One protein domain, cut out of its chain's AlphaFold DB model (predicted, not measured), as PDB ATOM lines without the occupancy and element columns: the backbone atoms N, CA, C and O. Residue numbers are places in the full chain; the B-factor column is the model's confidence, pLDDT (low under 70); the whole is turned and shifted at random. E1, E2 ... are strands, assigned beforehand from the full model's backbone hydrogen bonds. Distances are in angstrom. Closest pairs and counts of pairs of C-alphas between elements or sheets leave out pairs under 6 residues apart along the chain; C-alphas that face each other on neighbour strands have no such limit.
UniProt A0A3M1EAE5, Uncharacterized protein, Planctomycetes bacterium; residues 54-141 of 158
ATOM      1  N   ILE A  54     515.149 480.967 446.191       82.00
ATOM      2  CA  ILE A  54     514.781 481.551 444.900       82.00
ATOM      3  C   ILE A  54     513.422 481.007 444.451       82.00
ATOM      4  O   ILE A  54     513.034 479.909 444.868       82.00
ATOM      5  N   PRO A  55     512.674 481.754 443.621       88.38
ATOM      6  CA  PRO A  55     511.471 481.235 442.993       88.38
ATOM      7  C   PRO A  55     511.830 480.162 441.962       88.38
ATOM      8  O   PRO A  55     512.600 480.383 441.027       88.38
ATOM      9  N   TRP A  56     511.237 478.991 442.148       92.00
ATOM     10  CA  TRP A  56     511.219 477.885 441.210       92.00
ATOM     11  C   TRP A  56     509.858 477.820 440.538       92.00
ATOM     12  O   TRP A  56     508.821 478.034 441.166       92.00
ATOM     13  N   HIS A  57     509.878 477.474 439.264       94.44
ATOM     14  CA  HIS A  57     508.729 477.389 438.383       94.44
ATOM     15  C   HIS A  57     508.638 475.975 437.818       94.44
ATOM     16  O   HIS A  57     509.648 475.286 437.684       94.44
ATOM     17  N   CYS A  58     507.442 475.522 437.460       94.62
ATOM     18  CA  CYS A  58     507.278 474.319 436.649       94.62
ATOM     19  C   CYS A  58     506.487 474.621 435.381       94.62
ATOM     20  O   CYS A  58     505.815 475.644 435.285       94.62
ATOM     21  N   GLU A  59     506.536 473.706 434.414       93.00
ATOM     22  CA  GLU A  59     505.856 473.879 433.121       93.00
ATOM     23  C   GLU A  59     504.326 473.988 433.248       93.00
ATOM     24  O   GLU A  59     503.682 474.565 432.381       93.00
ATOM     25  N   ASN A  60     503.749 473.528 434.365       94.44
ATOM     26  CA  ASN A  60     502.319 473.664 434.656       94.44
ATOM     27  C   ASN A  60     501.961 475.004 435.335       94.44
ATOM     28  O   ASN A  60     500.825 475.184 435.763       94.44
ATOM     29  N   GLY A  61     502.917 475.926 435.489       93.56
ATOM     30  CA  GLY A  61     502.689 477.265 436.042       93.56
ATOM     31  C   GLY A  61     502.727 477.372 437.571       93.56
ATOM     32  O   GLY A  61     502.477 478.450 438.109       93.56
ATOM     33  N   HIS A  62     503.061 476.301 438.299       94.94
ATOM     34  CA  HIS A  62     503.251 476.393 439.750       94.94
ATOM     35  C   HIS A  62     504.549 477.126 440.093       94.94
ATOM     36  O   HIS A  62     505.578 476.901 439.454       94.94
ATOM     37  N   VAL A  63     504.504 477.930 441.157       93.19
ATOM     38  CA  VAL A  63     505.659 478.661 441.690       93.19
ATOM     39  C   VAL A  63     505.868 478.292 443.153       93.19
ATOM     40  O   VAL A  63     504.910 478.218 443.922       93.19
ATOM     41  N   PHE A  64     507.114 478.052 443.550       91.00
ATOM     42  CA  PHE A  64     507.478 477.744 444.932       91.00
ATOM     43  C   PHE A  64     508.870 478.282 445.267       91.00
ATOM     44  O   PHE A  64     509.702 478.450 444.386       91.00
ATOM     45  N   LEU A  65     509.121 478.580 446.541       88.38
ATOM     46  CA  LEU A  65     510.429 479.043 447.008       88.38
ATOM     47  C   LEU A  65     511.253 477.854 447.488       88.38
ATOM     48  O   LEU A  65     510.744 477.027 448.243       88.38
ATOM     49  N   ALA A  66     512.513 477.780 447.068       85.88
ATOM     50  CA  ALA A  66     513.438 476.774 447.571       85.88
ATOM     51  C   ALA A  66     514.907 477.204 447.382       85.88
ATOM     52  O   ALA A  66     515.188 478.023 446.499       85.88
ATOM     53  N   PRO A  67     515.859 476.658 448.166       82.19
ATOM     54  CA  PRO A  67     517.285 476.917 447.985       82.19
ATOM     55  C   PRO A  67     517.765 476.659 446.554       82.19
ATOM     56  O   PRO A  67     517.475 475.602 445.983       82.19
ATOM     57  N   GLY A  68     518.542 477.598 446.005       72.69
ATOM     58  CA  GLY A  68     519.131 477.487 444.669       72.69
ATOM     59  C   GLY A  68     520.213 476.404 444.518       72.69
ATOM     60  O   GLY A  68     520.558 476.066 443.392       72.69
ATOM     61  N   GLN A  69     520.749 475.846 445.619       70.00
ATOM     62  CA  GLN A  69     521.815 474.819 445.576       70.00
ATOM     63  C   GLN A  69     521.357 473.382 445.432       70.00
ATOM     64  O   GLN A  69     522.173 472.499 445.189       70.00
ATOM     65  N   GLU A  70     520.091 473.093 445.670       67.69
ATOM     66  CA  GLU A  70     519.631 471.728 445.454       67.69
ATOM     67  C   GLU A  70     519.418 471.615 443.951       67.69
ATOM     68  O   GLU A  70     518.462 472.198 443.455       67.69
ATOM     69  N   GLY A  71     520.359 470.982 443.241       79.88
ATOM     70  CA  GLY A  71     520.462 471.004 441.781       79.88
ATOM     71  C   GLY A  71     519.159 470.673 441.050       79.88
ATOM     72  O   GLY A  71     518.288 471.522 440.870       79.88
ATOM     73  N   ALA A  72     519.019 469.455 440.533       86.38
ATOM     74  CA  ALA A  72     517.785 469.100 439.835       86.38
ATOM     75  C   ALA A  72     516.600 469.076 440.818       86.38
ATOM     76  O   ALA A  72     516.596 468.294 441.768       86.38
ATOM     77  N   ARG A  73     515.569 469.894 440.565       90.12
ATOM     78  CA  ARG A  73     514.330 469.911 441.356       90.12
ATOM     79  C   ARG A  73     513.107 469.497 440.556       90.12
ATOM     80  O   ARG A  73     513.000 469.737 439.352       90.12
ATOM     81  N   THR A  74     512.138 468.949 441.272       93.75
ATOM     82  CA  THR A  74     510.781 468.697 440.788       93.75
ATOM     83  C   THR A  74     509.787 469.579 441.532       93.75
ATOM     84  O   THR A  74     510.012 470.014 442.662       93.75
ATOM     85  N   CYS A  75     508.673 469.883 440.878       93.56
ATOM     86  CA  CYS A  75     507.567 470.582 441.503       93.56
ATOM     87  C   CYS A  75     506.902 469.672 442.536       93.56
ATOM     88  O   CYS A  75     506.351 468.637 442.178       93.56
ATOM     89  N   TRP A  76     506.866 470.087 443.798       92.06
ATOM     90  CA  TRP A  76     506.179 469.351 444.865       92.06
ATOM     91  C   TRP A  76     504.656 469.203 444.679       92.06
ATOM     92  O   TRP A  76     504.056 468.343 445.312       92.06
ATOM     93  N   ILE A  77     504.033 470.001 443.799       93.25
ATOM     94  CA  ILE A  77     502.588 469.931 443.518       93.25
ATOM     95  C   ILE A  77     502.279 468.887 442.437       93.25
ATOM     96  O   ILE A  77     501.332 468.122 442.578       93.25
ATOM     97  N   CYS A  78     503.052 468.856 441.343       95.75
ATOM     98  CA  CYS A  78     502.737 468.029 440.167       95.75
ATOM     99  C   CYS A  78     503.848 467.065 439.721       95.75
ATOM    100  O   CYS A  78     503.679 466.368 438.726       95.75
ATOM    101  N   GLY A  79     504.999 467.040 440.391       94.69
ATOM    102  CA  GLY A  79     506.125 466.144 440.098       94.69
ATOM    103  C   GLY A  79     506.959 466.488 438.855       94.69
ATOM    104  O   GLY A  79     508.036 465.924 438.675       94.69
ATOM    105  N   VAL A  80     506.519 467.426 438.009       95.00
ATOM    106  CA  VAL A  80     507.242 467.829 436.785       95.00
ATOM    107  C   VAL A  80     508.554 468.546 437.127       95.00
ATOM    108  O   VAL A  80     508.650 469.226 438.149       95.00
ATOM    109  N   LYS A  81     509.567 468.425 436.254       93.81
ATOM    110  CA  LYS A  81     510.853 469.130 436.381       93.81
ATOM    111  C   LYS A  81     510.642 470.636 436.552       93.81
ATOM    112  O   LYS A  81     510.004 471.280 435.718       93.81
ATOM    113  N   ALA A  82     511.218 471.181 437.615       94.44
ATOM    114  CA  ALA A  82     511.196 472.603 437.901       94.44
ATOM    115  C   ALA A  82     512.411 473.310 437.285       94.44
ATOM    116  O   ALA A  82     513.419 472.683 436.958       94.44
ATOM    117  N   TYR A  83     512.303 474.619 437.120       93.50
ATOM    118  CA  TYR A  83     513.356 475.503 436.645       93.50
ATOM    119  C   TYR A  83     513.373 476.784 437.478       93.50
ATOM    120  O   TYR A  83     512.362 477.160 438.068       93.50
ATOM    121  N   ALA A  84     514.514 477.456 437.525       91.88
ATOM    122  CA  ALA A  84     514.620 478.807 438.063       91.88
ATOM    123  C   ALA A  84     514.745 479.815 436.915       91.88
ATOM    124  O   ALA A  84     514.968 479.433 435.764       91.88
ATOM    125  N   VAL A  85     514.629 481.104 437.223       90.44
ATOM    126  CA  VAL A  85     514.894 482.181 436.263       90.44
ATOM    127  C   VAL A  85     516.258 482.793 436.571       90.44
ATOM    128  O   VAL A  85     516.511 483.255 437.683       90.44
ATOM    129  N   GLY A  86     517.152 482.761 435.586       88.75
ATOM    130  CA  GLY A  86     518.456 483.414 435.600       88.75
ATOM    131  C   GLY A  86     518.515 484.582 434.615       88.75
ATOM    132  O   GLY A  86     517.627 484.763 433.781       88.75
ATOM    133  N   ARG A  87     519.590 485.374 434.687       90.50
ATOM    134  CA  ARG A  87     519.833 486.505 433.779       90.50
ATOM    135  C   ARG A  87     521.022 486.209 432.879       90.50
ATOM    136  O   ARG A  87     522.087 485.806 433.342       90.50
ATOM    137  N   PHE A  88     520.843 486.423 431.584       93.12
ATOM    138  CA  PHE A  88     521.917 486.381 430.595       93.12
ATOM    139  C   PHE A  88     521.928 487.692 429.816       93.12
ATOM    140  O   PHE A  88     520.885 488.308 429.670       93.12
ATOM    141  N   ALA A  89     523.063 488.137 429.290       95.06
ATOM    142  CA  ALA A  89     523.154 489.391 428.551       95.06
ATOM    143  C   ALA A  89     523.696 489.208 427.138       95.06
ATOM    144  O   ALA A  89     524.671 488.497 426.898       95.06
ATOM    145  N   CYS A  90     523.067 489.920 426.206       95.94
ATOM    146  CA  CYS A  90     523.613 490.209 424.895       95.94
ATOM    147  C   CYS A  90     524.510 491.452 424.999       95.94
ATOM    148  O   CYS A  90     524.052 492.466 425.528       95.94
ATOM    149  N   PRO A  91     525.720 491.450 424.412       94.88
ATOM    150  CA  PRO A  91     526.603 492.620 424.432       94.88
ATOM    151  C   PRO A  91     526.031 493.846 423.700       94.88
ATOM    152  O   PRO A  91     526.542 494.945 423.869       94.88
ATOM    153  N   VAL A  92     524.997 493.665 422.871       97.12
ATOM    154  CA  VAL A  92     524.363 494.745 422.091       97.12
ATOM    155  C   VAL A  92     523.015 495.164 422.679       97.12
ATOM    156  O   VAL A  92     522.696 496.345 422.698       97.12
ATOM    157  N   HIS A  93     522.212 494.206 423.153       96.19
ATOM    158  CA  HIS A  93     520.815 494.448 423.540       96.19
ATOM    159  C   HIS A  93     520.548 494.371 425.046       96.19
ATOM    160  O   HIS A  93     519.421 494.620 425.463       96.19
ATOM    161  N   GLY A  94     521.553 494.031 425.857       93.88
ATOM    162  CA  GLY A  94     521.412 493.950 427.309       93.88
ATOM    163  C   GLY A  94     520.812 492.625 427.801       93.88
ATOM    164  O   GLY A  94     520.986 491.593 427.141       93.88
ATOM    165  N   PRO A  95     520.181 492.623 428.990       93.94
ATOM    166  CA  PRO A  95     519.795 491.406 429.690       93.94
ATOM    167  C   PRO A  95     518.524 490.749 429.133       93.94
ATOM    168  O   PRO A  95     517.604 491.409 428.660       93.94
ATOM    169  N   TYR A  96     518.476 489.431 429.277       94.12
ATOM    170  CA  TYR A  96     517.382 488.523 428.989       94.12
ATOM    171  C   TYR A  96     517.146 487.641 430.211       94.12
ATOM    172  O   TYR A  96     518.095 487.165 430.842       94.12
ATOM    173  N   GLU A  97     515.876 487.403 430.510       93.44
ATOM    174  CA  GLU A  97     515.477 486.350 431.433       93.44
ATOM    175  C   GLU A  97     515.578 485.002 430.723       93.44
ATOM    176  O   GLU A  97     515.128 484.835 429.587       93.44
ATOM    177  N   VAL A  98     516.222 484.055 431.390       93.62
ATOM    178  CA  VAL A  98     516.501 482.720 430.875       93.62
ATOM    179  C   VAL A  98     516.033 481.717 431.906       93.62
ATOM    180  O   VAL A  98     516.367 481.814 433.085       93.62
ATOM    181  N   GLU A  99     515.289 480.723 431.457       94.56
ATOM    182  CA  GLU A  99     514.886 479.616 432.302       94.56
ATOM    183  C   GLU A  99     516.042 478.623 432.400       94.56
ATOM    184  O   GLU A  99     516.620 478.221 431.387       94.56
ATOM    185  N   VAL A 100     516.403 478.244 433.624       92.94
ATOM    186  CA  VAL A 100     517.561 477.396 433.911       92.94
ATOM    187  C   VAL A 100     517.139 476.151 434.681       92.94
ATOM    188  O   VAL A 100     516.426 476.219 435.684       92.94
ATOM    189  N   ARG A 101     517.603 474.991 434.218       92.81
ATOM    190  CA  ARG A 101     517.518 473.722 434.941       92.81
ATOM    191  C   ARG A 101     518.898 473.332 435.414       92.81
ATOM    192  O   ARG A 101     519.847 473.280 434.628       92.81
ATOM    193  N   PHE A 102     518.985 473.023 436.695       90.31
ATOM    194  CA  PHE A 102     520.211 472.540 437.295       90.31
ATOM    195  C   PHE A 102     520.286 471.016 437.209       90.31
ATOM    196  O   PHE A 102     519.272 470.317 437.172       90.31
ATOM    197  N   VAL A 103     521.510 470.520 437.179       90.50
ATOM    198  CA  VAL A 103     521.883 469.115 437.329       90.50
ATOM    199  C   VAL A 103     522.979 469.042 438.387       90.50
ATOM    200  O   VAL A 103     523.606 470.057 438.688       90.50
ATOM    201  N   ASN A 104     523.204 467.867 438.962       89.12
ATOM    202  CA  ASN A 104     524.360 467.663 439.828       89.12
ATOM    203  C   ASN A 104     525.536 467.213 438.958       89.12
ATOM    204  O   ASN A 104     525.367 466.335 438.109       89.12
ATOM    205  N   ASP A 105     526.696 467.831 439.143       88.62
ATOM    206  CA  ASP A 105     527.945 467.370 438.545       88.62
ATOM    207  C   ASP A 105     528.449 466.080 439.245       88.62
ATOM    208  O   ASP A 105     527.813 465.604 440.194       88.62
ATOM    209  N   PRO A 106     529.557 465.464 438.784       91.62
ATOM    210  CA  PRO A 106     530.099 464.250 439.404       91.62
ATOM    211  C   PRO A 106     530.468 464.402 440.887       91.62
ATOM    212  O   PRO A 106     530.441 463.415 441.618       91.62
ATOM    213  N   ASP A 107     530.760 465.627 441.335       91.12
ATOM    214  CA  ASP A 107     531.083 465.964 442.725       91.12
ATOM    215  C   ASP A 107     529.826 466.288 443.558       91.12
ATOM    216  O   ASP A 107     529.907 466.681 444.727       91.12
ATOM    217  N   GLY A 108     528.638 466.133 442.962       86.00
ATOM    218  CA  GLY A 108     527.351 466.414 443.584       86.00
ATOM    219  C   GLY A 108     527.025 467.905 443.697       86.00
ATOM    220  O   GLY A 108     526.059 468.257 444.375       86.00
ATOM    221  N   GLN A 109     527.799 468.789 443.063       85.06
ATOM    222  CA  GLN A 109     527.540 470.222 443.068       85.06
ATOM    223  C   GLN A 109     526.471 470.588 442.028       85.06
ATOM    224  O   GLN A 109     526.479 470.082 440.903       85.06
ATOM    225  N   PRO A 110     525.555 471.508 442.363       84.81
ATOM    226  CA  PRO A 110     524.563 472.010 441.424       84.81
ATOM    227  C   PRO A 110     525.233 472.854 440.333       84.81
ATOM    228  O   PRO A 110     525.836 473.895 440.602       84.81
ATOM    229  N   VAL A 111     525.062 472.458 439.078       88.31
ATOM    230  CA  VAL A 111     525.496 473.218 437.901       88.31
ATOM    231  C   VAL A 111     524.325 473.431 436.953       88.31
ATOM    232  O   VAL A 111     523.386 472.639 436.912       88.31
ATOM    233  N   ILE A 112     524.345 474.518 436.179       89.69
ATOM    234  CA  ILE A 112     523.333 474.741 435.138       89.69
ATOM    235  C   ILE A 112     523.532 473.668 434.059       89.69
ATOM    236  O   ILE A 112     524.570 473.643 433.402       89.69
ATOM    237  N   GLY A 113     522.553 472.781 433.890       90.94
ATOM    238  CA  GLY A 113     522.601 471.700 432.903       90.94
ATOM    239  C   GLY A 113     521.860 472.047 431.619       90.94
ATOM    240  O   GLY A 113     522.350 471.764 430.529       90.94
ATOM    241  N   GLN A 114     520.697 472.695 431.738       94.56
ATOM    242  CA  GLN A 114     519.909 473.129 430.586       94.56
ATOM    243  C   GLN A 114     519.444 474.572 430.741       94.56
ATOM    244  O   GLN A 114     519.202 475.051 431.852       94.56
ATOM    245  N   VAL A 115     519.290 475.244 429.609       95.31
ATOM    246  CA  VAL A 115     518.868 476.639 429.513       95.31
ATOM    247  C   VAL A 115     517.872 476.812 428.369       95.31
ATOM    248  O   VAL A 115     517.931 476.086 427.376       95.31
ATOM    249  N   ARG A 116     516.965 477.785 428.486       95.88
ATOM    250  CA  ARG A 116     516.146 478.258 427.362       95.88
ATOM    251  C   ARG A 116     515.692 479.698 427.541       95.88
ATOM    252  O   ARG A 116     515.539 480.181 428.661       95.88
ATOM    253  N   LEU A 117     515.411 480.361 426.426       95.81
ATOM    254  CA  LEU A 117     514.582 481.565 426.442       95.81
ATOM    255  C   LEU A 117     513.099 481.166 426.571       95.81
ATOM    256  O   LEU A 117     512.725 480.085 426.101       95.81
ATOM    257  N   PRO A 118     512.244 482.015 427.166       93.12
ATOM    258  CA  PRO A 118     510.809 481.758 427.238       93.12
ATOM    259  C   PRO A 118     510.216 481.439 425.859       93.12
ATOM    260  O   PRO A 118     510.449 482.161 424.888       93.12
ATOM    261  N   GLY A 119     509.466 480.339 425.770       91.12
ATOM    262  CA  GLY A 119     508.846 479.875 424.524       91.12
ATOM    263  C   GLY A 119     509.778 479.147 423.546       91.12
ATOM    264  O   GLY A 119     509.345 478.837 422.441       91.12
ATOM    265  N   GLN A 120     511.030 478.868 423.921       94.44
ATOM    266  CA  GLN A 120     511.950 478.042 423.131       94.44
ATOM    267  C   GLN A 120     512.118 476.635 423.722       94.44
ATOM    268  O   GLN A 120     511.704 476.351 424.849       94.44
ATOM    269  N   ASP A 121     512.761 475.755 422.958       95.56
ATOM    270  CA  ASP A 121     513.141 474.429 423.432       95.56
ATOM    271  C   ASP A 121     514.310 474.492 424.421       95.56
ATOM    272  O   ASP A 121     515.178 475.366 424.356       95.56
ATOM    273  N   TRP A 122     514.329 473.531 425.345       95.25
ATOM    274  CA  TRP A 122     515.432 473.336 426.279       95.25
ATOM    275  C   TRP A 122     516.694 472.893 425.546       95.25
ATOM    276  O   TRP A 122     516.668 471.893 424.829       95.25
ATOM    277  N   LYS A 123     517.808 473.583 425.798       95.38
ATOM    278  CA  LYS A 123     519.123 473.232 425.257       95.38
ATOM    279  C   LYS A 123     520.125 472.939 426.369       95.38
ATOM    280  O   LYS A 123     520.018 473.539 427.443       95.38
ATOM    281  N   PRO A 124     521.092 472.038 426.146       95.06
ATOM    282  CA  PRO A 124     522.277 471.923 426.986       95.06
ATOM    283  C   PRO A 124     522.969 473.282 427.179       95.06
ATOM    284  O   PRO A 124     522.985 474.122 426.278       95.06
ATOM    285  N   ARG A 125     523.531 473.529 428.368       91.12
ATOM    286  CA  ARG A 125     524.209 474.805 428.677       91.12
ATOM    287  C   ARG A 125     525.370 475.100 427.715       91.12
ATOM    288  O   ARG A 125     525.605 476.261 427.390       91.12
ATOM    289  N   ASP A 126     526.110 474.075 427.320       90.12
ATOM    290  CA  ASP A 126     527.299 474.126 426.467       90.12
ATOM    291  C   ASP A 126     526.994 474.470 425.003       90.12
ATOM    292  O   ASP A 126     527.835 475.083 424.349       90.12
ATOM    293  N   GLU A 127     525.780 474.198 424.516       92.06
ATOM    294  CA  GLU A 127     525.330 474.694 423.205       92.06
ATOM    295  C   GLU A 127     525.185 476.226 423.175       92.06
ATOM    296  O   GLU A 127     525.257 476.851 422.116       92.06
ATOM    297  N   GLY A 128     525.014 476.844 424.347       88.50
ATOM    298  CA  GLY A 128     524.844 478.281 424.498       88.50
ATOM    299  C   GLY A 128     523.472 478.789 424.047       88.50
ATOM    300  O   GLY A 128     522.688 478.125 423.369       88.50
ATOM    301  N   LEU A 129     523.165 480.023 424.445       94.12
ATOM    302  CA  LEU A 129     521.985 480.744 423.972       94.12
ATOM    303  C   LEU A 129     522.403 481.851 423.019       94.12
ATOM    304  O   LEU A 129     523.450 482.471 423.194       94.12
ATOM    305  N   VAL A 130     521.548 482.140 422.043       95.88
ATOM    306  CA  VAL A 130     521.742 483.240 421.098       95.88
ATOM    307  C   VAL A 130     520.687 484.314 421.308       95.88
ATOM    308  O   VAL A 130     519.533 484.042 421.634       95.88
ATOM    309  N   CYS A 131     521.092 485.564 421.124       95.69
ATOM    310  CA  CYS A 131     520.202 486.705 421.194       95.69
ATOM    311  C   CYS A 131     519.209 486.644 420.022       95.69
ATOM    312  O   CYS A 131     519.648 486.672 418.871       95.69
ATOM    313  N   PRO A 132     517.888 486.679 420.270       95.56
ATOM    314  CA  PRO A 132     516.886 486.590 419.207       95.56
ATOM    315  C   PRO A 132     516.882 487.806 418.264       95.56
ATOM    316  O   PRO A 132     516.239 487.767 417.223       95.56
ATOM    317  N   ARG A 133     517.586 488.894 418.616       96.75
ATOM    318  CA  ARG A 133     517.646 490.132 417.820       96.75
ATOM    319  C   ARG A 133     518.858 490.227 416.891       96.75
ATOM    320  O   ARG A 133     518.724 490.750 415.795       96.75
ATOM    321  N   CYS A 134     520.041 489.772 417.314       96.75
ATOM    322  CA  CYS A 134     521.273 489.859 416.502       96.75
ATOM    323  C   CYS A 134     522.037 488.543 416.357       96.75
ATOM    324  O   CYS A 134     523.157 488.554 415.851       96.75
ATOM    325  N   ASN A 135     521.479 487.429 416.835       97.06
ATOM    326  CA  ASN A 135     522.069 486.092 416.757       97.06
ATOM    327  C   ASN A 135     523.465 485.945 417.402       97.06
ATOM    328  O   ASN A 135     524.180 484.979 417.151       97.06
ATOM    329  N   ARG A 136     523.880 486.902 418.243       96.38
ATOM    330  CA  ARG A 136     525.121 486.822 419.030       96.38
ATOM    331  C   ARG A 136     524.917 485.981 420.291       96.38
ATOM    332  O   ARG A 136     523.805 485.994 420.817       96.38
ATOM    333  N   PRO A 137     525.960 485.320 420.820       95.56
ATOM    334  CA  PRO A 137     525.846 484.552 422.054       95.56
ATOM    335  C   PRO A 137     525.407 485.427 423.236       95.56
ATOM    336  O   PRO A 137     525.794 486.597 423.347       95.56
ATOM    337  N   LEU A 138     524.583 484.849 424.106       95.81
ATOM    338  CA  LEU A 138     524.205 485.394 425.403       95.81
ATOM    339  C   LEU A 138     525.149 484.851 426.479       95.81
ATOM    340  O   LEU A 138     525.449 483.659 426.510       95.81
ATOM    341  N   PHE A 139     525.567 485.714 427.400       92.88
ATOM    342  CA  PHE A 139     526.482 485.359 428.485       92.88
ATOM    343  C   PHE A 139     525.762 485.381 429.826       92.88
ATOM    344  O   PHE A 139     524.968 486.284 430.070       92.88
ATOM    345  N   TYR A 140     526.039 484.411 430.698       88.19
ATOM    346  CA  TYR A 140     525.477 484.398 432.049       88.19
ATOM    347  C   TYR A 140     525.912 485.651 432.813       88.19
ATOM    348  O   TYR A 140     527.101 485.964 432.868       88.19
ATOM    349  N   VAL A 141     524.945 486.344 433.409       86.69
ATOM    350  CA  VAL A 141     525.192 487.483 434.289       86.69
ATOM    351  C   VAL A 141     524.949 487.003 435.712       86.69
ATOM    352  O   VAL A 141     523.802 486.696 436.054       86.69
TER     353      VAL A 141
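AT A GLANCE: This is residues 54 to 141 of the 158 residues of an uncharacterized protein of Planctomycetes bacterium (UniProt A0A3M1EAE5). A long hairpin, E3 and E4, is the core of one strongly twisted, branched antiparallel sheet; hairpin E1 and E2 joins one end of E3, E6 the other, and E5 pairs with E4 past its bend. The 88 printed residues, all strand in class, have six named strands, E1 to E6 along the chain, holding 42 residues, under half. The whole is compact, radius of gyration of the C-alphas 13.3 A, spanning 38 by 31 by 20 A.

IN THESE COORDINATES: Find C-alpha 54 at (514.781, 481.551, 444.900), where E1, residues 54 to 58, begins; E2 is 63 to 67. E3, 82 to 90, runs 25.2 A; E4, 94 to 104, runs 29.3 A and bends by 59 degrees at residue 97. E5 is 110 to 116; E6, 137 to 141, ends at (525.192, 487.483, 434.289).

HOW THE PARTS SIT: Look within hydrogen-bond range: N 56 and O 64, 2.8 A apart, across the antiparallel neighbours E1 and E2, and N 57 and O 83, 2.8 A apart, across the antiparallel neighbours E1 and E3. E3 has E1 and E6 on one side, N 89 and O 139 at 2.8 A, and E4 on the other, N 86 and O 98 at 2.8 A. E3, E4 and E5 form a meander, each the antiparallel neighbour of the one before; E6, antiparallel to E3, completes a Greek key.

THE WHOLE: The printed part has no cut; links E2 to E3 and E5 to E6 are long. Residue 70 alone is under pLDDT 70.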